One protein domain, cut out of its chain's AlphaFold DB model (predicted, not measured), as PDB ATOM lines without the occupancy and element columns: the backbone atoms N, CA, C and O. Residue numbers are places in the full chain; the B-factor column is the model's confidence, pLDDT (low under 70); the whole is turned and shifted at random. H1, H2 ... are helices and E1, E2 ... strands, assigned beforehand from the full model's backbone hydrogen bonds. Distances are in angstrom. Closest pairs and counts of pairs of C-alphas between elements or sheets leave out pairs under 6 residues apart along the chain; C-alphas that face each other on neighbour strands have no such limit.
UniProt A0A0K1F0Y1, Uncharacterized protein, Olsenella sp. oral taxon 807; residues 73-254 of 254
ATOM      1  N   GLY A  73      46.205  -7.460   8.884       33.38
ATOM      2  CA  GLY A  73      47.351  -6.964   9.628       33.38
ATOM      3  C   GLY A  73      48.610  -6.808   8.786       33.38
ATOM      4  O   GLY A  73      48.975  -7.669   7.990       33.38
ATOM      5  N   LEU A  74      49.337  -5.723   9.055       36.81
ATOM      6  CA  LEU A  74      50.779  -5.662   8.847       36.81
ATOM      7  C   LEU A  74      51.471  -5.655  10.212       36.81
ATOM      8  O   LEU A  74      51.883  -4.611  10.712       36.81
ATOM      9  N   ASN A  75      51.610  -6.828  10.827       37.97
ATOM     10  CA  ASN A  75      52.571  -7.019  11.905       37.97
ATOM     11  C   ASN A  75      53.994  -6.936  11.328       37.97
ATOM     12  O   ASN A  75      54.462  -7.840  10.629       37.97
ATOM     13  N   THR A  76      54.675  -5.822  11.591       37.94
ATOM     14  CA  THR A  76      56.033  -5.549  11.116       37.94
ATOM     15  C   THR A  76      57.066  -6.333  11.920       37.94
ATOM     16  O   THR A  76      57.718  -5.802  12.818       37.94
ATOM     17  N   SER A  77      57.262  -7.599  11.550       33.16
ATOM     18  CA  SER A  77      58.494  -8.316  11.882       33.16
ATOM     19  C   SER A  77      59.679  -7.671  11.153       33.16
ATOM     20  O   SER A  77      59.665  -7.506   9.931       33.16
ATOM     21  N   TRP A  78      60.709  -7.324  11.927       35.56
ATOM     22  CA  TRP A  78      61.867  -6.476  11.593       35.56
ATOM     23  C   TRP A  78      62.735  -6.929  10.389       35.56
ATOM     24  O   TRP A  78      63.601  -6.182   9.949       35.56
ATOM     25  N   PHE A  79      62.468  -8.099   9.793       37.00
ATOM     26  CA  PHE A  79      63.183  -8.618   8.615       37.00
ATOM     27  C   PHE A  79      62.347  -8.750   7.325       37.00
ATOM     28  O   PHE A  79      62.825  -9.323   6.352       37.00
ATOM     29  N   GLY A  80      61.109  -8.242   7.274       35.81
ATOM     30  CA  GLY A  80      60.355  -8.134   6.008       35.81
ATOM     31  C   GLY A  80      59.894  -9.457   5.368       35.81
ATOM     32  O   GLY A  80      59.409  -9.451   4.241       35.81
ATOM     33  N   LEU A  81      60.006 -10.580   6.086       47.56
ATOM     34  CA  LEU A  81      59.580 -11.921   5.648       47.56
ATOM     35  C   LEU A  81      58.133 -12.276   6.045       47.56
ATOM     36  O   LEU A  81      57.663 -13.372   5.750       47.56
ATOM     37  N   ALA A  82      57.424 -11.382   6.742       56.50
ATOM     38  CA  ALA A  82      56.044 -11.623   7.151       56.50
ATOM     39  C   ALA A  82      55.103 -11.556   5.937       56.50
ATOM     40  O   ALA A  82      54.901 -10.492   5.348       56.50
ATOM     41  N   GLY A  83      54.515 -12.701   5.582       63.00
ATOM     42  CA  GLY A  83      53.449 -12.776   4.587       63.00
ATOM     43  C   GLY A  83      52.195 -11.990   5.006       63.00
ATOM     44  O   GLY A  83      52.050 -11.609   6.175       63.00
ATOM     45  N   PRO A  84      51.275 -11.735   4.060       75.31
ATOM     46  CA  PRO A  84      50.006 -11.091   4.369       75.31
ATOM     47  C   PRO A  84      49.206 -11.948   5.362       75.31
ATOM     48  O   PRO A  84      49.177 -13.175   5.265       75.31
ATOM     49  N   HIS A  85      48.581 -11.303   6.341       75.50
ATOM     50  CA  HIS A  85      47.841 -11.968   7.410       75.50
ATOM     51  C   HIS A  85      46.658 -11.117   7.865       75.50
ATOM     52  O   HIS A  85      46.557  -9.930   7.558       75.50
ATOM     53  N   LEU A  86      45.747 -11.739   8.595       82.25
ATOM     54  CA  LEU A  86      44.576 -11.096   9.172       82.25
ATOM     55  C   LEU A  86      44.949 -10.460  10.522       82.25
ATOM     56  O   LEU A  86      45.855 -10.946  11.204       82.25
ATOM     57  N   VAL A  87      44.296  -9.364  10.919       83.06
ATOM     58  CA  VAL A  87      44.421  -8.867  12.300       83.06
ATOM     59  C   VAL A  87      43.648  -9.831  13.211       83.06
ATOM     60  O   VAL A  87      42.492 -10.125  12.919       83.06
ATOM     61  N   PRO A  88      44.236 -10.328  14.314       85.62
ATOM     62  CA  PRO A  88      43.480 -11.103  15.289       85.62
ATOM     63  C   PRO A  88      42.447 -10.249  16.037       85.62
ATOM     64  O   PRO A  88      42.700  -9.082  16.367       85.62
ATOM     65  N   GLY A  89      41.299 -10.854  16.324       85.81
ATOM     66  CA  GLY A  89      40.183 -10.256  17.052       85.81
ATOM     67  C   GLY A  89      38.827 -10.769  16.568       85.81
ATOM     68  O   GLY A  89      38.736 -11.609  15.671       85.81
ATOM     69  N   ASN A  90      37.769 -10.239  17.170       86.00
ATOM     70  CA  ASN A  90      36.382 -10.482  16.805       86.00
ATOM     71  C   ASN A  90      35.854  -9.347  15.923       86.00
ATOM     72  O   ASN A  90      36.061  -8.164  16.198       86.00
ATOM     73  N   TYR A  91      35.130  -9.727  14.883       84.25
ATOM     74  CA  TYR A  91      34.508  -8.863  13.896       84.25
ATOM     75  C   TYR A  91      33.016  -9.163  13.900       84.25
ATOM     76  O   TYR A  91      32.610 -10.310  13.727       84.25
ATOM     77  N   THR A  92      32.192  -8.142  14.087       84.19
ATOM     78  CA  THR A  92      30.736  -8.277  14.048       84.19
ATOM     79  C   THR A  92      30.186  -7.305  13.028       84.19
ATOM     80  O   THR A  92      30.511  -6.120  13.062       84.19
ATOM     81  N   LEU A  93      29.319  -7.786  12.147       79.25
ATOM     82  CA  LEU A  93      28.443  -6.937  11.355       79.25
ATOM     83  C   LEU A  93      27.002  -7.279  11.715       79.25
ATOM     84  O   LEU A  93      26.608  -8.428  11.557       79.25
ATOM     85  N   SER A  94      26.223  -6.301  12.169       78.50
ATOM     86  CA  SER A  94      24.815  -6.491  12.537       78.50
ATOM     87  C   SER A  94      23.919  -5.508  11.798       78.50
ATOM     88  O   SER A  94      24.122  -4.300  11.897       78.50
ATOM     89  N   GLY A  95      22.915  -6.015  11.082       73.00
ATOM     90  CA  GLY A  95      21.797  -5.218  10.574       73.00
ATOM     91  C   GLY A  95      20.610  -5.154  11.541       73.00
ATOM     92  O   GLY A  95      20.666  -5.659  12.661       73.00
ATOM     93  N   SER A  96      19.495  -4.586  11.075       66.44
ATOM     94  CA  SER A  96      18.253  -4.384  11.846       66.44
ATOM     95  C   SER A  96      17.556  -5.665  12.332       66.44
ATOM     96  O   SER A  96      16.659  -5.597  13.168       66.44
ATOM     97  N   SER A  97      17.945  -6.831  11.808       63.41
ATOM     98  CA  SER A  97      17.465  -8.147  12.239       63.41
ATOM     99  C   SER A  97      18.615  -8.967  12.813       63.41
ATOM    100  O   SER A  97      19.713  -8.975  12.255       63.41
ATOM    101  N   ALA A  98      18.337  -9.751  13.857       59.12
ATOM    102  CA  ALA A  98      19.279 -10.730  14.397       59.12
ATOM    103  C   ALA A  98      19.715 -11.782  13.354       59.12
ATOM    104  O   ALA A  98      20.849 -12.246  13.407       59.12
ATOM    105  N   SER A  99      18.866 -12.100  12.363       59.81
ATOM    106  CA  SER A  99      19.238 -12.956  11.217       59.81
ATOM    107  C   SER A  99      20.332 -12.343  10.340       59.81
ATOM    108  O   SER A  99      21.085 -13.064   9.698       59.81
ATOM    109  N   ASN A 100      20.443 -11.014  10.334       66.31
ATOM    110  CA  ASN A 100      21.389 -10.256   9.519       66.31
ATOM    111  C   ASN A 100      22.627  -9.887  10.352       66.31
ATOM    112  O   ASN A 100      23.175  -8.793  10.210       66.31
ATOM    113  N   THR A 101      23.022 -10.768  11.277       73.19
ATOM    114  CA  THR A 101      24.269 -10.654  12.031       73.19
ATOM    115  C   THR A 101      25.263 -11.693  11.540       73.19
ATOM    116  O   THR A 101      24.937 -12.873  11.435       73.19
ATOM    117  N   ILE A 102      26.482 -11.237  11.266       76.56
ATOM    118  CA  ILE A 102      27.639 -12.082  11.003       76.56
ATOM    119  C   ILE A 102      28.691 -11.825  12.071       76.56
ATOM    120  O   ILE A 102      29.024 -10.672  12.360       76.56
ATOM    121  N   VAL A 103      29.233 -12.904  12.630       82.00
ATOM    122  CA  VAL A 103      30.351 -12.867  13.574       82.00
ATOM    123  C   VAL A 103      31.515 -13.637  12.971       82.00
ATOM    124  O   VAL A 103      31.384 -14.816  12.664       82.00
ATOM    125  N   ALA A 104      32.665 -12.990  12.814       82.75
ATOM    126  CA  ALA A 104      33.914 -13.656  12.469       82.75
ATOM    127  C   ALA A 104      34.914 -13.492  13.614       82.75
ATOM    128  O   ALA A 104      35.088 -12.386  14.122       82.75
ATOM    129  N   SER A 105      35.603 -14.562  14.004       84.75
ATOM    130  CA  SER A 105      36.784 -14.460  14.865       84.75
ATOM    131  C   SER A 105      38.026 -14.828  14.069       84.75
ATOM    132  O   SER A 105      38.016 -15.745  13.249       84.75
ATOM    133  N   VAL A 106      39.103 -14.088  14.296       85.81
ATOM    134  CA  VAL A 106      40.414 -14.343  13.715       85.81
ATOM    135  C   VAL A 106      41.386 -14.547  14.861       85.81
ATOM    136  O   VAL A 106      41.574 -13.664  15.697       85.81
ATOM    137  N   THR A 107      42.047 -15.696  14.883       85.50
ATOM    138  CA  THR A 107      43.094 -15.989  15.866       85.50
ATOM    139  C   THR A 107      44.489 -15.859  15.247       85.50
ATOM    140  O   THR A 107      44.661 -15.669  14.036       85.50
ATOM    141  N   GLN A 108      45.523 -15.905  16.087       80.44
ATOM    142  CA  GLN A 108      46.906 -15.825  15.629       80.44
ATOM    143  C   GLN A 108      47.237 -17.019  14.716       80.44
ATOM    144  O   GLN A 108      47.099 -18.166  15.124       80.44
ATOM    145  N   GLY A 109      47.699 -16.737  13.492       78.19
ATOM    146  CA  GLY A 109      47.959 -17.762  12.470       78.19
ATOM    147  C   GLY A 109      46.928 -17.823  11.336       78.19
ATOM    148  O   GLY A 109      46.988 -18.750  10.542       78.19
ATOM    149  N   ASN A 110      46.028 -16.835  11.224       83.06
ATOM    150  CA  ASN A 110      44.953 -16.775  10.218       83.06
ATOM    151  C   ASN A 110      43.894 -17.884  10.353       83.06
ATOM    152  O   ASN A 110      43.163 -18.144   9.401       83.06
ATOM    153  N   HIS A 111      43.776 -18.523  11.515       84.62
ATOM    154  CA  HIS A 111      42.683 -19.456  11.774       84.62
ATOM    155  C   HIS A 111      41.404 -18.660  12.062       84.62
ATOM    156  O   HIS A 111      41.361 -17.865  13.012       84.62
ATOM    157  N   VAL A 112      40.404 -18.830  11.195       83.88
ATOM    158  CA  VAL A 112      39.161 -18.050  11.158       83.88
ATOM    159  C   VAL A 112      37.990 -18.924  11.583       83.88
ATOM    160  O   VAL A 112      37.811 -20.013  11.040       83.88
ATOM    161  N   SER A 113      37.155 -18.413  12.488       82.00
ATOM    162  CA  SER A 113      35.771 -18.866  12.636       82.00
ATOM    163  C   SER A 113      34.827 -17.839  12.018       82.00
ATOM    164  O   SER A 113      35.070 -16.636  12.105       82.00
ATOM    165  N   LEU A 114      33.732 -18.298  11.428       78.94
ATOM    166  CA  LEU A 114      32.677 -17.461  10.870       78.94
ATOM    167  C   LEU A 114      31.315 -18.051  11.235       78.94
ATOM    168  O   LEU A 114      31.121 -19.253  11.097       78.94
ATOM    169  N   GLU A 115      30.382 -17.212  11.668       78.00
ATOM    170  CA  GLU A 115      29.003 -17.576  11.987       78.00
ATOM    171  C   GLU A 115      28.028 -16.639  11.263       78.00
ATOM    172  O   GLU A 115      28.158 -15.415  11.353       78.00
ATOM    173  N   TYR A 116      27.058 -17.212  10.547       71.94
ATOM    174  CA  TYR A 116      25.998 -16.493   9.832       71.94
ATOM    175  C   TYR A 116      24.752 -17.379   9.692       71.94
ATOM    176  O   TYR A 116      24.863 -18.554   9.354       71.94
ATOM    177  N   GLU A 117      23.562 -16.828   9.962       68.00
ATOM    178  CA  GLU A 117      22.264 -17.529   9.864       68.00
ATOM    179  C   GLU A 117      22.199 -18.890  10.602       68.00
ATOM    180  O   GLU A 117      21.439 -19.785  10.239       68.00
ATOM    181  N   GLY A 118      22.976 -19.046  11.681       67.06
ATOM    182  CA  GLY A 118      23.055 -20.286  12.466       67.06
ATOM    183  C   GLY A 118      23.957 -21.371  11.865       67.06
ATOM    184  O   GLY A 118      24.073 -22.452  12.440       67.06
ATOM    185  N   HIS A 119      24.619 -21.089  10.743       69.94
ATOM    186  CA  HIS A 119      25.728 -21.885  10.232       69.94
ATOM    187  C   HIS A 119      27.049 -21.373  10.805       69.94
ATOM    188  O   HIS A 119      27.234 -20.166  10.968       69.94
ATOM    189  N   SER A 120      27.980 -22.289  11.080       72.56
ATOM    190  CA  SER A 120      29.324 -21.958  11.547       72.56
ATOM    191  C   SER A 120      30.377 -22.694  10.728       72.56
ATOM    192  O   SER A 120      30.244 -23.888  10.449       72.56
ATOM    193  N   TRP A 121      31.433 -21.978  10.358       75.12
ATOM    194  CA  TRP A 121      32.548 -22.481   9.567       75.12
ATOM    195  C   TRP A 121      33.858 -22.119  10.245       75.12
ATOM    196  O   TRP A 121      34.029 -21.003  10.731       75.12
ATOM    197  N   VAL A 122      34.793 -23.063  10.260       78.56
ATOM    198  CA  VAL A 122      36.114 -22.892  10.865       78.56
ATOM    199  C   VAL A 122      37.164 -23.403   9.887       78.56
ATOM    200  O   VAL A 122      36.993 -24.474   9.304       78.56
ATOM    201  N   GLY A 123      38.246 -22.649   9.698       80.94
ATOM    202  CA  GLY A 123      39.330 -23.054   8.812       80.94
ATOM    203  C   GLY A 123      40.530 -22.113   8.826       80.94
ATOM    204  O   GLY A 123      40.424 -20.928   9.144       80.94
ATOM    205  N   ASP A 124      41.685 -22.650   8.438       86.12
ATOM    206  CA  ASP A 124      42.907 -21.869   8.257       86.12
ATOM    207  C   ASP A 124      42.819 -21.070   6.954       86.12
ATOM    208  O   ASP A 124      42.777 -21.627   5.851       86.12
ATOM    209  N   ALA A 125      42.765 -19.746   7.076       86.75
ATOM    210  CA  ALA A 125      42.605 -18.869   5.935       86.75
ATOM    211  C   ALA A 125      43.906 -18.755   5.135       86.75
ATOM    212  O   ALA A 125      44.959 -18.345   5.634       86.75
ATOM    213  N   GLN A 126      43.815 -19.052   3.842       89.19
ATOM    214  CA  GLN A 126      44.872 -18.769   2.882       89.19
ATOM    215  C   GLN A 126      44.782 -17.294   2.503       89.19
ATOM    216  O   GLN A 126      43.764 -16.851   1.970       89.19
ATOM    217  N   VAL A 127      45.844 -16.542   2.766       87.69
ATOM    218  CA  VAL A 127      45.864 -15.092   2.570       87.69
ATOM    219  C   VAL A 127      46.908 -14.733   1.515       87.69
ATOM    220  O   VAL A 127      48.070 -15.122   1.622       87.69
ATOM    221  N   SER A 128      46.507 -13.978   0.497       89.25
ATOM    222  CA  SER A 128      47.393 -13.406  -0.521       89.25
ATOM    223  C   SER A 128      47.147 -11.902  -0.661       89.25
ATOM    224  O   SER A 128      46.093 -11.396  -0.282       89.25
ATOM    225  N   ARG A 129      48.130 -11.156  -1.181       89.00
ATOM    226  CA  ARG A 129      47.957  -9.726  -1.480       89.00
ATOM    227  C   ARG A 129      47.336  -9.547  -2.862       89.00
ATOM    228  O   ARG A 129      47.745 -10.206  -3.814       89.00
ATOM    229  N   VAL A 130      46.420  -8.593  -2.952       86.44
ATOM    230  CA  VAL A 130      45.796  -8.092  -4.173       86.44
ATOM    231  C   VAL A 130      46.104  -6.600  -4.283       86.44
ATOM    232  O   VAL A 130      45.892  -5.838  -3.343       86.44
ATOM    233  N   GLY A 131      46.641  -6.165  -5.423       80.75
ATOM    234  CA  GLY A 131      47.076  -4.776  -5.586       80.75
ATOM    235  C   GLY A 131      48.116  -4.350  -4.536       80.75
ATOM    236  O   GLY A 131      49.036  -5.100  -4.200       80.75
ATOM    237  N   LYS A 132      47.991  -3.116  -4.034       78.19
ATOM    238  CA  LYS A 132      48.912  -2.519  -3.046       78.19
ATOM    239  C   LYS A 132      48.401  -2.651  -1.604       78.19
ATOM    240  O   LYS A 132      49.191  -2.655  -0.660       78.19
ATOM    241  N   ASP A 133      47.088  -2.716  -1.469       83.69
ATOM    242  CA  ASP A 133      46.300  -2.258  -0.329       83.69
ATOM    243  C   ASP A 133      45.098  -3.170  -0.036       83.69
ATOM    244  O   ASP A 133      44.300  -2.840   0.829       83.69
ATOM    245  N   HIS A 134      44.982  -4.321  -0.708       86.19
ATOM    246  CA  HIS A 134      43.937  -5.315  -0.468       86.19
ATOM    247  C   HIS A 134      44.539  -6.710  -0.266       86.19
ATOM    248  O   HIS A 134      45.641  -7.012  -0.730       86.19
ATOM    249  N   LEU A 135      43.806  -7.587   0.415       88.38
ATOM    250  CA  LEU A 135      44.095  -9.014   0.510       88.38
ATOM    251  C   LEU A 135      42.954  -9.829  -0.104       88.38
ATOM    252  O   LEU A 135      41.786  -9.469   0.036       88.38
ATOM    253  N   HIS A 136      43.296 -10.959  -0.725       90.25
ATOM    254  CA  HIS A 136      42.357 -12.038  -1.029       90.25
ATOM    255  C   HIS A 136      42.519 -13.115   0.039       90.25
ATOM    256  O   HIS A 136      43.603 -13.665   0.240       90.25
ATOM    257  N   VAL A 137      41.433 -13.380   0.752       86.75
ATOM    258  CA  VAL A 137      41.341 -14.378   1.815       86.75
ATOM    259  C   VAL A 137      40.503 -15.531   1.294       86.75
ATOM    260  O   VAL A 137      39.434 -15.313   0.723       86.75
ATOM    261  N   ARG A 138      40.973 -16.761   1.487       88.44
ATOM    262  CA  ARG A 138      40.248 -17.978   1.114       88.44
ATOM    263  C   ARG A 138      40.163 -18.903   2.318       88.44
ATOM    264  O   ARG A 138      41.198 -19.360   2.799       88.44
ATOM    265  N   VAL A 139      38.952 -19.152   2.807       85.50
ATOM    266  CA  VAL A 139      38.696 -20.010   3.973       85.50
ATOM    267  C   VAL A 139      38.038 -21.307   3.489       85.50
ATOM    268  O   VAL A 139      36.933 -21.249   2.938       85.50
ATOM    269  N   PRO A 140      38.695 -22.474   3.638       83.56
ATOM    270  CA  PRO A 140      38.105 -23.751   3.253       83.56
ATOM    271  C   PRO A 140      36.965 -24.102   4.211       83.56
ATOM    272  O   PRO A 140      37.142 -24.056   5.428       83.56
ATOM    273  N   ILE A 141      35.796 -24.465   3.677       74.75
ATOM    274  CA  ILE A 141      34.624 -24.765   4.503       74.75
ATOM    275  C   ILE A 141      34.634 -26.239   4.914       74.75
ATOM    276  O   ILE A 141      34.254 -27.130   4.150       74.75
ATOM    277  N   ALA A 142      35.051 -26.475   6.158       66.56
ATOM    278  CA  ALA A 142      35.051 -27.777   6.818       66.56
ATOM    279  C   ALA A 142      33.725 -28.064   7.563       66.56
ATOM    280  O   ALA A 142      33.729 -28.441   8.732       66.56
ATOM    281  N   GLU A 143      32.579 -27.878   6.898       63.44
ATOM    282  CA  GLU A 143      31.263 -28.274   7.432       63.44
ATOM    283  C   GLU A 143      30.924 -29.697   6.958       63.44
ATOM    284  O   GLU A 143      30.588 -29.902   5.791       63.44
ATOM    285  N   GLU A 144      31.021 -30.699   7.834       51.75
ATOM    286  CA  GLU A 144      30.768 -32.093   7.450       51.75
ATOM    287  C   GLU A 144      29.275 -32.333   7.160       51.75
ATOM    288  O   GLU A 144      28.417 -32.228   8.032       51.75
ATOM    289  N   GLY A 145      28.951 -32.661   5.905       53.62
ATOM    290  CA  GLY A 145      27.581 -32.970   5.475       53.62
ATOM    291  C   GLY A 145      26.669 -31.758   5.242       53.62
ATOM    292  O   GLY A 145      25.561 -31.942   4.731       53.62
ATOM    293  N   GLY A 146      27.133 -30.542   5.546       61.66
ATOM    294  CA  GLY A 146      26.423 -29.290   5.279       61.66
ATOM    295  C   GLY A 146      26.324 -28.940   3.790       61.66
ATOM    296  O   GLY A 146      27.030 -29.493   2.944       61.66
ATOM    297  N   GLN A 147      25.452 -27.985   3.449       61.12
ATOM    298  CA  GLN A 147      25.239 -27.561   2.054       61.12
ATOM    299  C   GLN A 147      26.481 -26.888   1.437       61.12
ATOM    300  O   GLN A 147      26.638 -26.918   0.216       61.12
ATOM    301  N   LEU A 148      27.360 -26.318   2.270       64.75
ATOM    302  CA  LEU A 148      28.606 -25.665   1.857       64.75
ATOM    303  C   LEU A 148      29.850 -26.561   2.003       64.75
ATOM    304  O   LEU A 148      30.963 -26.103   1.750       64.75
ATOM    305  N   SER A 149      29.680 -27.838   2.366       68.25
ATOM    306  CA  SER A 149      30.762 -28.833   2.422       68.25
ATOM    307  C   SER A 149      31.575 -28.832   1.122       68.25
ATOM    308  O   SER A 149      31.020 -29.058   0.048       68.25
ATOM    309  N   GLY A 150      32.890 -28.614   1.212       72.25
ATOM    310  CA  GLY A 150      33.788 -28.590   0.046       72.25
ATOM    311  C   GLY A 150      33.781 -27.283  -0.758       72.25
ATOM    312  O   GLY A 150      34.535 -27.162  -1.723       72.25
ATOM    313  N   CYS A 151      32.983 -26.287  -0.363       78.19
ATOM    314  CA  CYS A 151      33.082 -24.937  -0.911       78.19
ATOM    315  C   CYS A 151      34.239 -24.159  -0.257       78.19
ATOM    316  O   CYS A 151      34.733 -24.489   0.824       78.19
ATOM    317  N   MET A 152      34.664 -23.084  -0.914       83.75
ATOM    318  CA  MET A 152      35.656 -22.140  -0.404       83.75
ATOM    319  C   MET A 152      34.991 -20.775  -0.249       83.75
ATOM    320  O   MET A 152      34.478 -20.220  -1.223       83.75
ATOM    321  N   LEU A 153      35.024 -20.209   0.955       83.25
ATOM    322  CA  LEU A 153      34.690 -18.803   1.147       83.25
ATOM    323  C   LEU A 153      35.836 -17.953   0.599       83.25
ATOM    324  O   LEU A 153      36.990 -18.160   0.967       83.25
ATOM    325  N   ASN A 154      35.518 -16.980  -0.244       86.75
ATOM    326  CA  ASN A 154      36.452 -15.997  -0.768       86.75
ATOM    327  C   ASN A 154      36.054 -14.606  -0.265       86.75
ATOM    328  O   ASN A 154      34.888 -14.221  -0.361       86.75
ATOM    329  N   LEU A 155      37.033 -13.845   0.225       86.44
ATOM    330  CA  LEU A 155      36.874 -12.446   0.617       86.44
ATOM    331  C   LEU A 155      37.943 -11.595  -0.070       86.44
ATOM    332  O   LEU A 155      39.112 -11.981  -0.085       86.44
ATOM    333  N   VAL A 156      37.576 -10.417  -0.566       88.00
ATOM    334  CA  VAL A 156      38.530  -9.324  -0.802       88.00
ATOM    335  C   VAL A 156      38.288  -8.260   0.252       88.00
ATOM    336  O   VAL A 156      37.146  -7.864   0.477       88.00
ATOM    337  N   ILE A 157      39.362  -7.850   0.920       84.56
ATOM    338  CA  ILE A 157      39.344  -6.920   2.053       84.56
ATOM    339  C   ILE A 157      40.491  -5.907   1.920       84.56
ATOM    340  O   ILE A 157      41.577  -6.287   1.480       84.56
ATOM    341  N   PRO A 158      40.314  -4.644   2.328       82.88
ATOM    342  CA  PRO A 158      41.404  -3.705   2.559       82.88
ATOM    343  C   PRO A 158      42.440  -4.230   3.563       82.88
ATOM    344  O   PRO A 158      42.128  -4.808   4.606       82.88
ATOM    345  N   GLN A 159      43.708  -4.000   3.243       80.25
ATOM    346  CA  GLN A 159      44.872  -4.330   4.051       80.25
ATOM    347  C   GLN A 159      45.197  -3.147   4.972       80.25
ATOM    348  O   GLN A 159      45.699  -2.117   4.520       80.25
ATOM    349  N   GLY A 160      44.971  -3.295   6.274       71.38
ATOM    350  CA  GLY A 160      45.227  -2.241   7.248       71.38
ATOM    351  C   GLY A 160      44.719  -2.549   8.655       71.38
ATOM    352  O   GLY A 160      44.101  -3.576   8.933       71.38
ATOM    353  N   VAL A 161      44.987  -1.616   9.569       62.31
ATOM    354  CA  VAL A 161      44.434  -1.658  10.927       62.31
ATOM    355  C   VAL A 161      42.903  -1.501  10.907       62.31
ATOM    356  O   VAL A 161      42.396  -0.715  10.111       62.31
ATOM    357  N   PRO A 162      42.163  -2.143  11.833       65.62
ATOM    358  CA  PRO A 162      40.693  -2.080  11.927       65.62
ATOM    359  C   PRO A 162      40.106  -0.688  12.238       65.62
ATOM    360  O   PRO A 162      38.904  -0.555  12.432       65.62
ATOM    361  N   GLY A 163      40.939   0.355  12.293       70.00
ATOM    362  CA  GLY A 163      40.509   1.748  12.408       70.00
ATOM    363  C   GLY A 163      40.047   2.383  11.091       70.00
ATOM    364  O   GLY A 163      39.715   3.563  11.105       70.00
ATOM    365  N   SER A 164      40.035   1.643   9.975       81.81
ATOM    366  CA  SER A 164      39.502   2.097   8.686       81.81
ATOM    367  C   SER A 164      38.640   1.020   8.029       81.81
ATOM    368  O   SER A 164      38.960  -0.166   8.095       81.81
ATOM    369  N   VAL A 165      37.577   1.467   7.358       80.19
ATOM    370  CA  VAL A 165      36.725   0.667   6.464       80.19
ATOM    371  C   VAL A 165      36.898   1.049   4.989       80.19
ATOM    372  O   VAL A 165      36.249   0.462   4.132       80.19
ATOM    373  N   ILE A 166      37.757   2.020   4.669       87.12
ATOM    374  CA  ILE A 166      37.929   2.538   3.302       87.12
ATOM    375  C   ILE A 166      38.580   1.475   2.404       87.12
ATOM    376  O   ILE A 166      39.581   0.863   2.779       87.12
ATOM    377  N   GLY A 167      38.020   1.293   1.207       87.00
ATOM    378  CA  GLY A 167      38.492   0.387   0.162       87.00
ATOM    379  C   GLY A 167      37.398  -0.527  -0.401       87.00
ATOM    380  O   GLY A 167      36.202  -0.331  -0.175       87.00
ATOM    381  N   THR A 168      37.823  -1.528  -1.173       88.00
ATOM    382  CA  THR A 168      36.963  -2.507  -1.848       88.00
ATOM    383  C   THR A 168      36.798  -3.760  -0.995       88.00
ATOM    384  O   THR A 168      37.759  -4.471  -0.706       88.00
ATOM    385  N   TRP A 169      35.551  -4.068  -0.666       87.38
ATOM    386  CA  TRP A 169      35.124  -5.263   0.047       87.38
ATOM    387  C   TRP A 169      34.347  -6.168  -0.906       87.38
ATOM    388  O   TRP A 169      33.492  -5.690  -1.651       87.38
ATOM    389  N   ALA A 170      34.596  -7.474  -0.876       87.25
ATOM    390  CA  ALA A 170      33.763  -8.440  -1.587       87.25
ATOM    391  C   ALA A 170      33.738  -9.804  -0.898       87.25
ATOM    392  O   ALA A 170      34.723 -10.202  -0.281       87.25
ATOM    393  N   MET A 171      32.634 -10.530  -1.062       84.75
ATOM    394  CA  MET A 171      32.416 -11.883  -0.556       84.75
ATOM    395  C   MET A 171      31.752 -12.743  -1.633       84.75
ATOM    396  O   MET A 171      30.777 -12.324  -2.260       84.75
ATOM    397  N   TRP A 172      32.255 -13.961  -1.821       85.44
ATOM    398  CA  TRP A 172      31.587 -14.994  -2.612       85.44
ATOM    399  C   TRP A 172      32.018 -16.394  -2.177       85.44
ATOM    400  O   TRP A 172      33.089 -16.580  -1.599       85.44
ATOM    401  N   PHE A 173      31.204 -17.398  -2.486       83.31
ATOM    402  CA  PHE A 173      31.601 -18.797  -2.362       83.31
ATOM    403  C   PHE A 173      32.093 -19.309  -3.718       83.31
ATOM    404  O   PHE A 173      31.663 -18.831  -4.770       83.31
ATOM    405  N   THR A 174      33.025 -20.259  -3.709       84.69
ATOM    406  CA  THR A 174      33.357 -21.052  -4.898       84.69
ATOM    407  C   THR A 174      33.192 -22.538  -4.630       84.69
ATOM    408  O   THR A 174      33.404 -22.996  -3.505       84.69
ATOM    409  N   ASP A 175      32.866 -23.295  -5.675       79.31
ATOM    410  CA  ASP A 175      32.826 -24.754  -5.628       79.31
ATOM    411  C   ASP A 175      34.235 -25.376  -5.526       79.31
ATOM    412  O   ASP A 175      35.252 -24.677  -5.517       79.31
ATOM    413  N   GLU A 176      34.295 -26.711  -5.492       76.25
ATOM    414  CA  GLU A 176      35.540 -27.501  -5.486       76.25
ATOM    415  C   GLU A 176      36.478 -27.181  -6.671       76.25
ATOM    416  O   GLU A 176      37.682 -27.420  -6.592       76.25
ATOM    417  N   ASN A 177      35.946 -26.630  -7.770       75.12
ATOM    418  CA  ASN A 177      36.690 -26.259  -8.974       75.12
ATOM    419  C   ASN A 177      37.123 -24.778  -8.978       75.12
ATOM    420  O   ASN A 177      37.782 -24.334  -9.920       75.12
ATOM    421  N   GLY A 178      36.753 -23.999  -7.956       75.19
ATOM    422  CA  GLY A 178      37.044 -22.568  -7.862       75.19
ATOM    423  C   GLY A 178      36.102 -21.663  -8.667       75.19
ATOM    424  O   GLY A 178      36.395 -20.475  -8.813       75.19
ATOM    425  N   PHE A 179      34.976 -22.169  -9.183       77.75
ATOM    426  CA  PHE A 179      33.970 -21.333  -9.845       77.75
ATOM    427  C   PHE A 179      33.027 -20.698  -8.820       77.75
ATOM    428  O   PHE A 179      32.558 -21.415  -7.933       77.75
ATOM    429  N   PRO A 180      32.699 -19.393  -8.938       77.81
ATOM    430  CA  PRO A 180      31.720 -18.750  -8.071       77.81
ATOM    431  C   PRO A 180      30.394 -19.511  -8.059       77.81
ATOM    432  O   PRO A 180      29.735 -19.648  -9.093       77.81
ATOM    433  N   ASN A 181      30.016 -20.021  -6.891       66.81
ATOM    434  CA  ASN A 181      28.779 -20.751  -6.675       66.81
ATOM    435  C   ASN A 181      27.942 -20.030  -5.613       66.81
ATOM    436  O   ASN A 181      28.485 -19.425  -4.700       66.81
ATOM    437  N   LEU A 182      26.612 -20.134  -5.731       65.12
ATOM    438  CA  LEU A 182      25.625 -19.558  -4.802       65.12
ATOM    439  C   LEU A 182      25.598 -18.013  -4.766       65.12
ATOM    440  O   LEU A 182      26.602 -17.350  -4.553       65.12
ATOM    441  N   GLY A 183      24.411 -17.419  -4.923       67.19
ATOM    442  CA  GLY A 183      24.164 -15.994  -4.636       67.19
ATOM    443  C   GLY A 183      24.706 -14.975  -5.651       67.19
ATOM    444  O   GLY A 183      23.960 -14.082  -6.042       67.19
ATOM    445  N   GLY A 184      25.954 -15.120  -6.101       80.56
ATOM    446  CA  GLY A 184      26.688 -14.107  -6.866       80.56
ATOM    447  C   GLY A 184      27.931 -13.630  -6.107       80.56
ATOM    448  O   GLY A 184      28.503 -14.387  -5.327       80.56
ATOM    449  N   ILE A 185      28.343 -12.378  -6.321       84.75
ATOM    450  CA  ILE A 185      29.380 -11.722  -5.503       84.75
ATOM    451  C   ILE A 185      28.784 -10.497  -4.829       84.75
ATOM    452  O   ILE A 185      28.470  -9.520  -5.507       84.75
ATOM    453  N   ALA A 186      28.659 -10.533  -3.505       82.62
ATOM    454  CA  ALA A 186      28.337  -9.344  -2.730       82.62
ATOM    455  C   ALA A 186      29.575  -8.448  -2.646       82.62
ATOM    456  O   ALA A 186      30.679  -8.942  -2.408       82.62
ATOM    457  N   TRP A 187      29.413  -7.142  -2.848       86.31
ATOM    458  CA  TRP A 187      30.533  -6.205  -2.849       86.31
ATOM    459  C   TRP A 187      30.142  -4.821  -2.333       86.31
ATOM    460  O   TRP A 187      28.989  -4.398  -2.439       86.31
ATOM    461  N   ALA A 188      31.132  -4.099  -1.818       85.62
ATOM    462  CA  ALA A 188      31.052  -2.682  -1.504       85.62
ATOM    463  C   ALA A 188      32.375  -1.980  -1.829       85.62
ATOM    464  O   ALA A 188      33.447  -2.559  -1.688       85.62
ATOM    465  N   VAL A 189      32.304  -0.720  -2.240       88.12
ATOM    466  CA  VAL A 189      33.438   0.204  -2.249       88.12
ATOM    467  C   VAL A 189      33.090   1.336  -1.296       88.12
ATOM    468  O   VAL A 189      32.087   2.029  -1.482       88.12
ATOM    469  N   ILE A 190      33.906   1.476  -0.260       87.75
ATOM    470  CA  ILE A 190      33.815   2.527   0.748       87.75
ATOM    471  C   ILE A 190      34.908   3.539   0.431       87.75
ATOM    472  O   ILE A 190      36.084   3.177   0.360       87.75
ATOM    473  N   GLU A 191      34.525   4.788   0.210       89.06
ATOM    474  CA  GLU A 191      35.441   5.868  -0.159       89.06
ATOM    475  C   GLU A 191      35.715   6.775   1.045       89.06
ATOM    476  O   GLU A 191      35.042   6.687   2.073       89.06
ATOM    477  N   ASP A 192      36.732   7.630   0.936       85.75
ATOM    478  CA  ASP A 192      36.977   8.667   1.942       85.75
ATOM    479  C   ASP A 192      35.817   9.683   1.977       85.75
ATOM    480  O   ASP A 192      35.135   9.903   0.973       85.75
ATOM    481  N   GLY A 193      35.579  10.292   3.138       86.12
ATOM    482  CA  GLY A 193      34.352  11.043   3.418       86.12
ATOM    483  C   GLY A 193      33.227  10.146   3.942       86.12
ATOM    484  O   GLY A 193      33.455   9.331   4.830       86.12
ATOM    485  N   ASP A 194      32.006  10.323   3.433       88.75
ATOM    486  CA  ASP A 194      30.798   9.594   3.850       88.75
ATOM    487  C   ASP A 194      30.233   8.677   2.753       88.75
ATOM    488  O   ASP A 194      29.153   8.113   2.914       88.75
ATOM    489  N   THR A 195      30.937   8.515   1.628       90.88
ATOM    490  CA  THR A 195      30.415   7.854   0.424       90.88
ATOM    491  C   THR A 195      30.660   6.343   0.422       90.88
ATOM    492  O   THR A 195      31.775   5.855   0.612       90.88
ATOM    493  N   LEU A 196      29.592   5.590   0.161       87.25
ATOM    494  CA  LEU A 196      29.582   4.135   0.016       87.25
ATOM    495  C   LEU A 196      28.830   3.777  -1.273       87.25
ATOM    496  O   LEU A 196      27.812   4.379  -1.609       87.25
ATOM    497  N   ARG A 197      29.283   2.746  -1.984       87.75
ATOM    498  CA  ARG A 197      28.470   2.051  -2.993       87.75
ATOM    499  C   ARG A 197      28.598   0.548  -2.823       87.75
ATOM    500  O   ARG A 197      29.638   0.071  -2.382       87.75
ATOM    501  N   GLY A 198      27.575  -0.209  -3.190       85.69
ATOM    502  CA  GLY A 198      27.629  -1.667  -3.112       85.69
ATOM    503  C   GLY A 198      26.531  -2.350  -3.905       85.69
ATOM    504  O   GLY A 198      25.646  -1.702  -4.462       85.69
ATOM    505  N   GLY A 199      26.593  -3.672  -3.973       81.31
ATOM    506  CA  GLY A 199      25.655  -4.457  -4.761       81.31
ATOM    507  C   GLY A 199      25.938  -5.950  -4.703       81.31
ATOM    508  O   GLY A 199      26.744  -6.430  -3.903       81.31
ATOM    509  N   VAL A 200      25.252  -6.683  -5.576       82.31
ATOM    510  CA  VAL A 200      25.470  -8.112  -5.792       82.31
ATOM    511  C   VAL A 200      25.655  -8.335  -7.286       82.31
ATOM    512  O   VAL A 200      24.711  -8.188  -8.060       82.31
ATOM    513  N   VAL A 201      26.867  -8.709  -7.693       85.38
ATOM    514  CA  VAL A 201      27.135  -9.148  -9.065       85.38
ATOM    515  C   VAL A 201      26.420 -10.474  -9.290       85.38
ATOM    516  O   VAL A 201      26.572 -11.402  -8.492       85.38
ATOM    517  N   SER A 202      25.662 -10.572 -10.382       82.81
ATOM    518  CA  SER A 202      24.904 -11.774 -10.740       82.81
ATOM    519  C   SER A 202      25.810 -13.007 -10.903       82.81
ATOM    520  O   SER A 202      26.995 -12.893 -11.216       82.81
ATOM    521  N   SER A 203      25.259 -14.216 -10.761       79.31
ATOM    522  CA  SER A 203      26.035 -15.452 -10.945       79.31
ATOM    523  C   SER A 203      26.588 -15.642 -12.366       79.31
ATOM    524  O   SER A 203      27.595 -16.330 -12.520       79.31
ATOM    525  N   SER A 204      25.988 -15.028 -13.394       82.06
ATOM    526  CA  SER A 204      26.531 -15.043 -14.763       82.06
ATOM    527  C   SER A 204      27.774 -14.166 -14.920       82.06
ATOM    528  O   SER A 204      28.685 -14.530 -15.663       82.06
ATOM    529  N   ASP A 205      27.844 -13.052 -14.190       87.19
ATOM    530  CA  ASP A 205      28.939 -12.075 -14.283       87.19
ATOM    531  C   ASP A 205      30.019 -12.301 -13.207       87.19
ATOM    532  O   ASP A 205      31.159 -11.842 -13.336       87.19
ATOM    533  N   ALA A 206      29.692 -13.073 -12.163       87.69
ATOM    534  CA  ALA A 206      30.573 -13.412 -11.052       87.69
ATOM    535  C   ALA A 206      31.964 -13.932 -11.480       87.69
ATOM    536  O   ALA A 206      32.949 -13.470 -10.904       87.69
ATOM    537  N   PRO A 207      32.139 -14.800 -12.502       89.25
ATOM    538  CA  PRO A 207      33.476 -15.227 -12.929       89.25
ATOM    539  C   PRO A 207      34.355 -14.087 -13.468       89.25
ATOM    540  O   PRO A 207      35.577 -14.141 -13.333       89.25
ATOM    541  N   ALA A 208      33.759 -13.055 -14.076       90.56
ATOM    542  CA  ALA A 208      34.485 -11.873 -14.537       90.56
ATOM    543  C   ALA A 208      34.802 -10.930 -13.366       90.56
ATOM    544  O   ALA A 208      35.942 -10.484 -13.226       90.56
ATOM    545  N   ALA A 209      33.830 -10.695 -12.478       90.56
ATOM    546  CA  ALA A 209      34.028  -9.878 -11.284       90.56
ATOM    547  C   ALA A 209      35.070 -10.476 -10.323       90.56
ATOM    548  O   ALA A 209      35.956  -9.749  -9.887       90.56
ATOM    549  N   ALA A 210      35.052 -11.791 -10.074       90.25
ATOM    550  CA  ALA A 210      36.045 -12.485  -9.246       90.25
ATOM    551  C   ALA A 210      37.479 -12.322  -9.783       90.25
ATOM    552  O   ALA A 210      38.416 -12.157  -9.005       90.25
ATOM    553  N   ARG A 211      37.663 -12.316 -11.113       90.81
ATOM    554  CA  ARG A 211      38.970 -12.038 -11.738       90.81
ATOM    555  C   ARG A 211      39.404 -10.595 -11.498       90.81
ATOM    556  O   ARG A 211      40.523 -10.377 -11.052       90.81
ATOM    557  N   SER A 212      38.527  -9.621 -11.742       92.31
ATOM    558  CA  SER A 212      38.815  -8.202 -11.480       92.31
ATOM    559  C   SER A 212      39.098  -7.925 -10.000       92.31
ATOM    560  O   SER A 212      39.983  -7.135  -9.681       92.31
ATOM    561  N   LEU A 213      38.394  -8.612  -9.097       90.94
ATOM    562  CA  LEU A 213      38.628  -8.574  -7.656       90.94
ATOM    563  C   LEU A 213      40.002  -9.151  -7.307       90.94
ATOM    564  O   LEU A 213      40.780  -8.468  -6.657       90.94
ATOM    565  N   GLY A 214      40.358 -10.335  -7.817       87.88
ATOM    566  CA  GLY A 214      41.689 -10.930  -7.628       87.88
ATOM    567  C   GLY A 214      42.848 -10.130  -8.244       87.88
ATOM    568  O   GLY A 214      43.994 -10.302  -7.836       87.88
ATOM    569  N   MET A 215      42.571  -9.233  -9.197       88.88
ATOM    570  CA  MET A 215      43.546  -8.291  -9.768       88.88
ATOM    571  C   MET A 215      43.584  -6.929  -9.050       88.88
ATOM    572  O   MET A 215      44.492  -6.142  -9.305       88.88
ATOM    573  N   GLY A 216      42.622  -6.629  -8.170       88.00
ATOM    574  CA  GLY A 216      42.491  -5.316  -7.527       88.00
ATOM    575  C   GLY A 216      41.995  -4.212  -8.469       88.00
ATOM    576  O   GLY A 216      42.217  -3.035  -8.208       88.00
ATOM    577  N   THR A 217      41.348  -4.577  -9.580       90.50
ATOM    578  CA  THR A 217      40.853  -3.649 -10.614       90.50
ATOM    579  C   THR A 217      39.328  -3.525 -10.630       90.50
ATOM    580  O   THR A 217      38.767  -2.900 -11.528       90.50
ATOM    581  N   PHE A 218      38.635  -4.160  -9.684       89.75
ATOM    582  CA  PHE A 218      37.182  -4.090  -9.565       89.75
ATOM    583  C   PHE A 218      36.737  -2.721  -9.031       89.75
ATOM    584  O   PHE A 218      37.305  -2.220  -8.069       89.75
ATOM    585  N   GLN A 219      35.723  -2.122  -9.662       85.12
ATOM    586  CA  GLN A 219      35.223  -0.773  -9.340       85.12
ATOM    587  C   GLN A 219      33.726  -0.742  -8.978       85.12
ATOM    588  O   GLN A 219      33.186   0.325  -8.664       85.12
ATOM    589  N   GLY A 220      33.066  -1.905  -9.007       82.12
ATOM    590  CA  GLY A 220      31.614  -2.060  -8.962       82.12
ATOM    591  C   GLY A 220      31.010  -2.464 -10.310       82.12
ATOM    592  O   GLY A 220      31.707  -2.539 -11.325       82.12
ATOM    593  N   ASP A 221      29.705  -2.727 -10.309       81.06
ATOM    594  CA  ASP A 221      28.885  -2.995 -11.496       81.06
ATOM    595  C   ASP A 221      27.868  -1.863 -11.763       81.06
ATOM    596  O   ASP A 221      27.703  -0.950 -10.954       81.06
ATOM    597  N   SER A 222      27.178  -1.897 -12.906       80.25
ATOM    598  CA  SER A 222      26.214  -0.853 -13.293       80.25
ATOM    599  C   SER A 222      24.933  -0.829 -12.448       80.25
ATOM    600  O   SER A 222      24.201   0.159 -12.498       80.25
ATOM    601  N   GLY A 223      24.660  -1.878 -11.666       78.62
ATOM    602  CA  GLY A 223      23.578  -1.948 -10.685       78.62
ATOM    603  C   GLY A 223      23.945  -1.412  -9.297       78.62
ATOM    604  O   GLY A 223      23.119  -1.521  -8.388       78.62
ATOM    605  N   ALA A 224      25.149  -0.848  -9.121       84.31
ATOM    606  CA  ALA A 224      25.639  -0.320  -7.849       84.31
ATOM    607  C   ALA A 224      24.620   0.600  -7.157       84.31
ATOM    608  O   ALA A 224      24.194   1.624  -7.696       84.31
ATOM    609  N   LYS A 225      24.269   0.256  -5.917       85.31
ATOM    610  CA  LYS A 225      23.438   1.081  -5.046       85.31
ATOM    611  C   LYS A 225      24.315   2.084  -4.299       85.31
ATOM    612  O   LYS A 225      25.278   1.657  -3.655       85.31
ATOM    613  N   PRO A 226      24.004   3.393  -4.357       87.75
ATOM    614  CA  PRO A 226      24.649   4.368  -3.497       87.75
ATOM    615  C   PRO A 226      24.205   4.149  -2.048       87.75
ATOM    616  O   PRO A 226      23.097   3.681  -1.775       87.75
ATOM    617  N   GLY A 227      25.074   4.521  -1.127       87.44
ATOM    618  CA  GLY A 227      24.849   4.522   0.305       87.44
ATOM    619  C   GLY A 227      25.766   5.538   0.969       87.44
ATOM    620  O   GLY A 227      26.515   6.255   0.302       87.44
ATOM    621  N   SER A 228      25.722   5.580   2.291       89.69
ATOM    622  CA  SER A 228      26.645   6.374   3.086       89.69
ATOM    623  C   SER A 228      27.250   5.563   4.219       89.69
ATOM    624  O   SER A 228      26.733   4.509   4.599       89.69
ATOM    625  N   TRP A 229      28.353   6.050   4.769       90.12
ATOM    626  CA  TRP A 229      28.934   5.496   5.981       90.12
ATOM    627  C   TRP A 229      29.331   6.588   6.968       90.12
ATOM    628  O   TRP A 229      29.561   7.737   6.602       90.12
ATOM    629  N   THR A 230      29.403   6.224   8.244       91.62
ATOM    630  CA  THR A 230      29.943   7.097   9.288       91.62
ATOM    631  C   THR A 230      30.630   6.282  10.376       91.62
ATOM    632  O   THR A 230      30.249   5.141  10.653       91.62
ATOM    633  N   ARG A 231      31.653   6.867  10.998       90.50
ATOM    634  CA  ARG A 231      32.326   6.299  12.167       90.50
ATOM    635  C   ARG A 231      31.649   6.807  13.437       90.50
ATOM    636  O   ARG A 231      31.479   8.009  13.609       90.50
ATOM    637  N   GLN A 232      31.279   5.885  14.313       91.38
ATOM    638  CA  GLN A 232      30.591   6.151  15.575       91.38
ATOM    639  C   GLN A 232      31.592   6.388  16.719       91.38
ATOM    640  O   GLN A 232      32.758   5.987  16.639       91.38
ATOM    641  N   ASP A 233      31.122   7.001  17.808       91.44
ATOM    642  CA  ASP A 233      31.941   7.327  18.987       91.44
ATOM    643  C   ASP A 233      32.501   6.081  19.704       91.44
ATOM    644  O   ASP A 233      33.583   6.136  20.290       91.44
ATOM    645  N   ASP A 234      31.809   4.935  19.614       89.12
ATOM    646  CA  ASP A 234      32.280   3.629  20.117       89.12
ATOM    647  C   ASP A 234      33.385   3.003  19.234       89.12
ATOM    648  O   ASP A 234      33.880   1.914  19.521       89.12
ATOM    649  N   GLY A 235      33.784   3.686  18.156       88.06
ATOM    650  CA  GLY A 235      34.765   3.227  17.177       88.06
ATOM    651  C   GLY A 235      34.205   2.283  16.111       88.06
ATOM    652  O   GLY A 235      34.971   1.877  15.235       88.06
ATOM    653  N   SER A 236      32.910   1.953  16.164       89.19
ATOM    654  CA  SER A 236      32.203   1.180  15.141       89.19
ATOM    655  C   SER A 236      31.899   2.019  13.894       89.19
ATOM    656  O   SER A 236      32.107   3.233  13.866       89.19
ATOM    657  N   PHE A 237      31.407   1.374  12.839       88.69
ATOM    658  CA  PHE A 237      31.062   2.022  11.577       88.69
ATOM    659  C   PHE A 237      29.621   1.683  11.203       88.69
ATOM    660  O   PHE A 237      29.268   0.509  11.115       88.69
ATOM    661  N   ALA A 238      28.781   2.695  10.994       89.25
ATOM    662  CA  ALA A 238      27.446   2.514  10.430       89.25
ATOM    663  C   ALA A 238      27.520   2.629   8.902       89.25
ATOM    664  O   ALA A 238      28.038   3.620   8.392       89.25
ATOM    665  N   LEU A 239      26.987   1.638   8.188       85.38
ATOM    666  CA  LEU A 239      26.849   1.593   6.732       85.38
ATOM    667  C   LEU A 239      25.355   1.653   6.393       85.38
ATOM    668  O   LEU A 239      24.590   0.796   6.831       85.38
ATOM    669  N   THR A 240      24.922   2.649   5.627       83.50
ATOM    670  CA  THR A 240      23.507   2.899   5.320       83.50
ATOM    671  C   THR A 240      23.267   2.820   3.820       83.50
ATOM    672  O   THR A 240      23.940   3.503   3.053       83.50
ATOM    673  N   PHE A 241      22.261   2.057   3.392       79.12
ATOM    674  CA  PHE A 241      21.753   2.103   2.018       79.12
ATOM    675  C   PHE A 241      20.304   2.626   2.022       79.12
ATOM    676  O   PHE A 241      19.512   2.143   2.834       79.12
ATOM    677  N   PRO A 242      19.911   3.565   1.135       66.62
ATOM    678  CA  PRO A 242      18.571   4.169   1.155       66.62
ATOM    679  C   PRO A 242      17.423   3.166   0.983       66.62
ATOM    680  O   PRO A 242      16.350   3.360   1.542       66.62
ATOM    681  N   ASP A 243      17.671   2.084   0.240       65.00
ATOM    682  CA  ASP A 243      16.696   1.032  -0.070       65.00
ATOM    683  C   ASP A 243      16.735  -0.146   0.936       65.00
ATOM    684  O   ASP A 243      16.280  -1.243   0.613       65.00
ATOM    685  N   SER A 244      17.340   0.029   2.119       66.25
ATOM    686  CA  SER A 244      17.510  -1.038   3.123       66.25
ATOM    687  C   SER A 244      16.770  -0.750   4.429       66.25
ATOM    688  O   SER A 244      16.634   0.406   4.826       66.25
ATOM    689  N   ASP A 245      16.347  -1.805   5.137       64.50
ATOM    690  CA  ASP A 245      15.573  -1.738   6.392       64.50
ATOM    691  C   ASP A 245      16.368  -1.205   7.614       64.50
ATOM    692  O   ASP A 245      16.031  -1.485   8.767       64.50
ATOM    693  N   GLY A 246      17.450  -0.454   7.392       71.56
ATOM    694  CA  GLY A 246      18.273   0.206   8.407       71.56
ATOM    695  C   GLY A 246      19.778   0.056   8.166       71.56
ATOM    696  O   GLY A 246      20.222  -0.616   7.238       71.56
ATOM    697  N   ALA A 247      20.576   0.710   9.013       78.25
ATOM    698  CA  ALA A 247      22.030   0.687   8.896       78.25
ATOM    699  C   ALA A 247      22.631  -0.648   9.373       78.25
ATOM    700  O   ALA A 247      22.244  -1.190  10.409       78.25
ATOM    701  N   LEU A 248      23.641  -1.133   8.652       80.50
ATOM    702  CA  LEU A 248      24.524  -2.202   9.111       80.50
ATOM    703  C   LEU A 248      25.590  -1.589  10.027       80.50
ATOM    704  O   LEU A 248      26.261  -0.635   9.644       80.50
ATOM    705  N   THR A 249      25.774  -2.130  11.227       85.25
ATOM    706  CA  THR A 249      26.818  -1.694  12.163       85.25
ATOM    707  C   THR A 249      27.978  -2.679  12.143       85.25
ATOM    708  O   THR A 249      27.818  -3.826  12.560       85.25
ATOM    709  N   PHE A 250      29.145  -2.232  11.680       84.94
ATOM    710  CA  PHE A 250      30.401  -2.974  11.751       84.94
ATOM    711  C   PHE A 250      31.179  -2.627  13.026       84.94
ATOM    712  O   PHE A 250      31.455  -1.458  13.295       84.94
ATOM    713  N   ARG A 251      31.589  -3.648  13.780       86.88
ATOM    714  CA  ARG A 251      32.412  -3.560  14.989       86.88
ATOM    715  C   ARG A 251      33.625  -4.477  14.899       86.88
ATOM    716  O   ARG A 251      33.518  -5.617  14.458       86.88
ATOM    717  N   TYR A 252      34.747  -3.992  15.422       84.00
ATOM    718  CA  TYR A 252      35.933  -4.786  15.723       84.00
ATOM    719  C   TYR A 252      36.228  -4.723  17.223       84.00
ATOM    720  O   TYR A 252      36.205  -3.644  17.818       84.00
ATOM    721  N   HIS A 253      36.558  -5.865  17.813       85.12
ATOM    722  CA  HIS A 253      37.065  -6.000  19.174       85.12
ATOM    723  C   HIS A 253      38.337  -6.852  19.137       85.12
ATOM    724  O   HIS A 253      38.368  -7.869  18.450       85.12
ATOM    725  N   ARG A 254      39.386  -6.460  19.864       81.19
ATOM    726  CA  ARG A 254      40.618  -7.263  19.963       81.19
ATOM    727  C   ARG A 254      40.451  -8.463  20.893       81.19
ATOM    728  O   ARG A 254      39.724  -8.309  21.895       81.19
TER     729      ARG A 254
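This is residues 73 to 254 of the 254 residues of an uncharacterized protein of Olsenella sp. oral taxon 807 (UniProt A0A0K1F0Y1). One long, twisted antiparallel sheet is folded back on itself into a sandwich of two leaves, E4 E3 E2 E1 E13 E12 E11 E10 facing E8 E7 E6 E5, with E9 as the hinge. The single helix H1 packs on the outside of the second leaf and the hinge, and residues 76 to 81 stick out as a loop. The printed part has 182 residues, with the named elements E1 to E10, H1 and E11 to E13 along the chain; the class is mostly strand. The sheet's order is E4 E3 E2 E1 E13 E12 E11 E10 E9 E8 E7 E6 E5. The whole is compact, with a radius of gyration of the C-alphas of 15.9 A and spans of 41 by 39 by 33 A.

Residues 73 to 88 hold no named element. E1, residues 89 to 94, begins at C-alpha 89 (40.183, -10.256, 17.052). E2 is residues 101 to 106, E3 111 to 116, E4 119 to 124 and E5 126 to 130. E6, residues 134 to 140, is 19.7 A long; E7 is residues 152 to 158. E8, residues 167 to 174, is 22.6 A long. E9, residues 180 to 190, is 23.1 A long and bends by 88 degrees at residue 183. E10 is residues 195 to 201. H1, residues 206 to 215, is 14.0 A long and begins at C-alpha 206 (30.573, -13.412, -11.052). E11, residues 225 to 231, is 20.1 A long; E12 is residues 237 to 240. E13, residues 248 to 253, ends at C-alpha 253 (37.065, -6.000, 19.174).

Three meanders, each strand the antiparallel neighbour of the one before, make the sheet: E1 to E4, E5 to E10, and E11 to E13. E1 and E13 are antiparallel at 166 degrees, with N 92 and O 251 2.9 A apart, within hydrogen-bond range. E11 and E10 stand at 133 degrees, with N 227 and O 196 2.8 A apart. E11 is staggered, pairing with E10 over residues 225 to 228 and with E12 over 228 to 231. E4 and E5 are the edge strands; E4 runs on into E5 at 80 degrees. The closest C-alphas of E4 and E6, Gly 123 and Pro 140, are 5.7 A apart. H1 is on the sheet; its closest C-alphas to E9, Ala 206 and Gly 184, are 5.8 A apart. In H1, 5 of 6 O i to N i+4 pairs are within hydrogen-bond range.

The C-alphas farthest apart, Phe 79 and Asp 243, are 48.3 A apart. The printed part has no cut and ends at the chain's last residue, 254. The link from E6 to E7, 11 residues, is long. The mean pLDDT of the printed part is 78.6; 36 residues are under 70, among them 73 to 83 and 142 to 149.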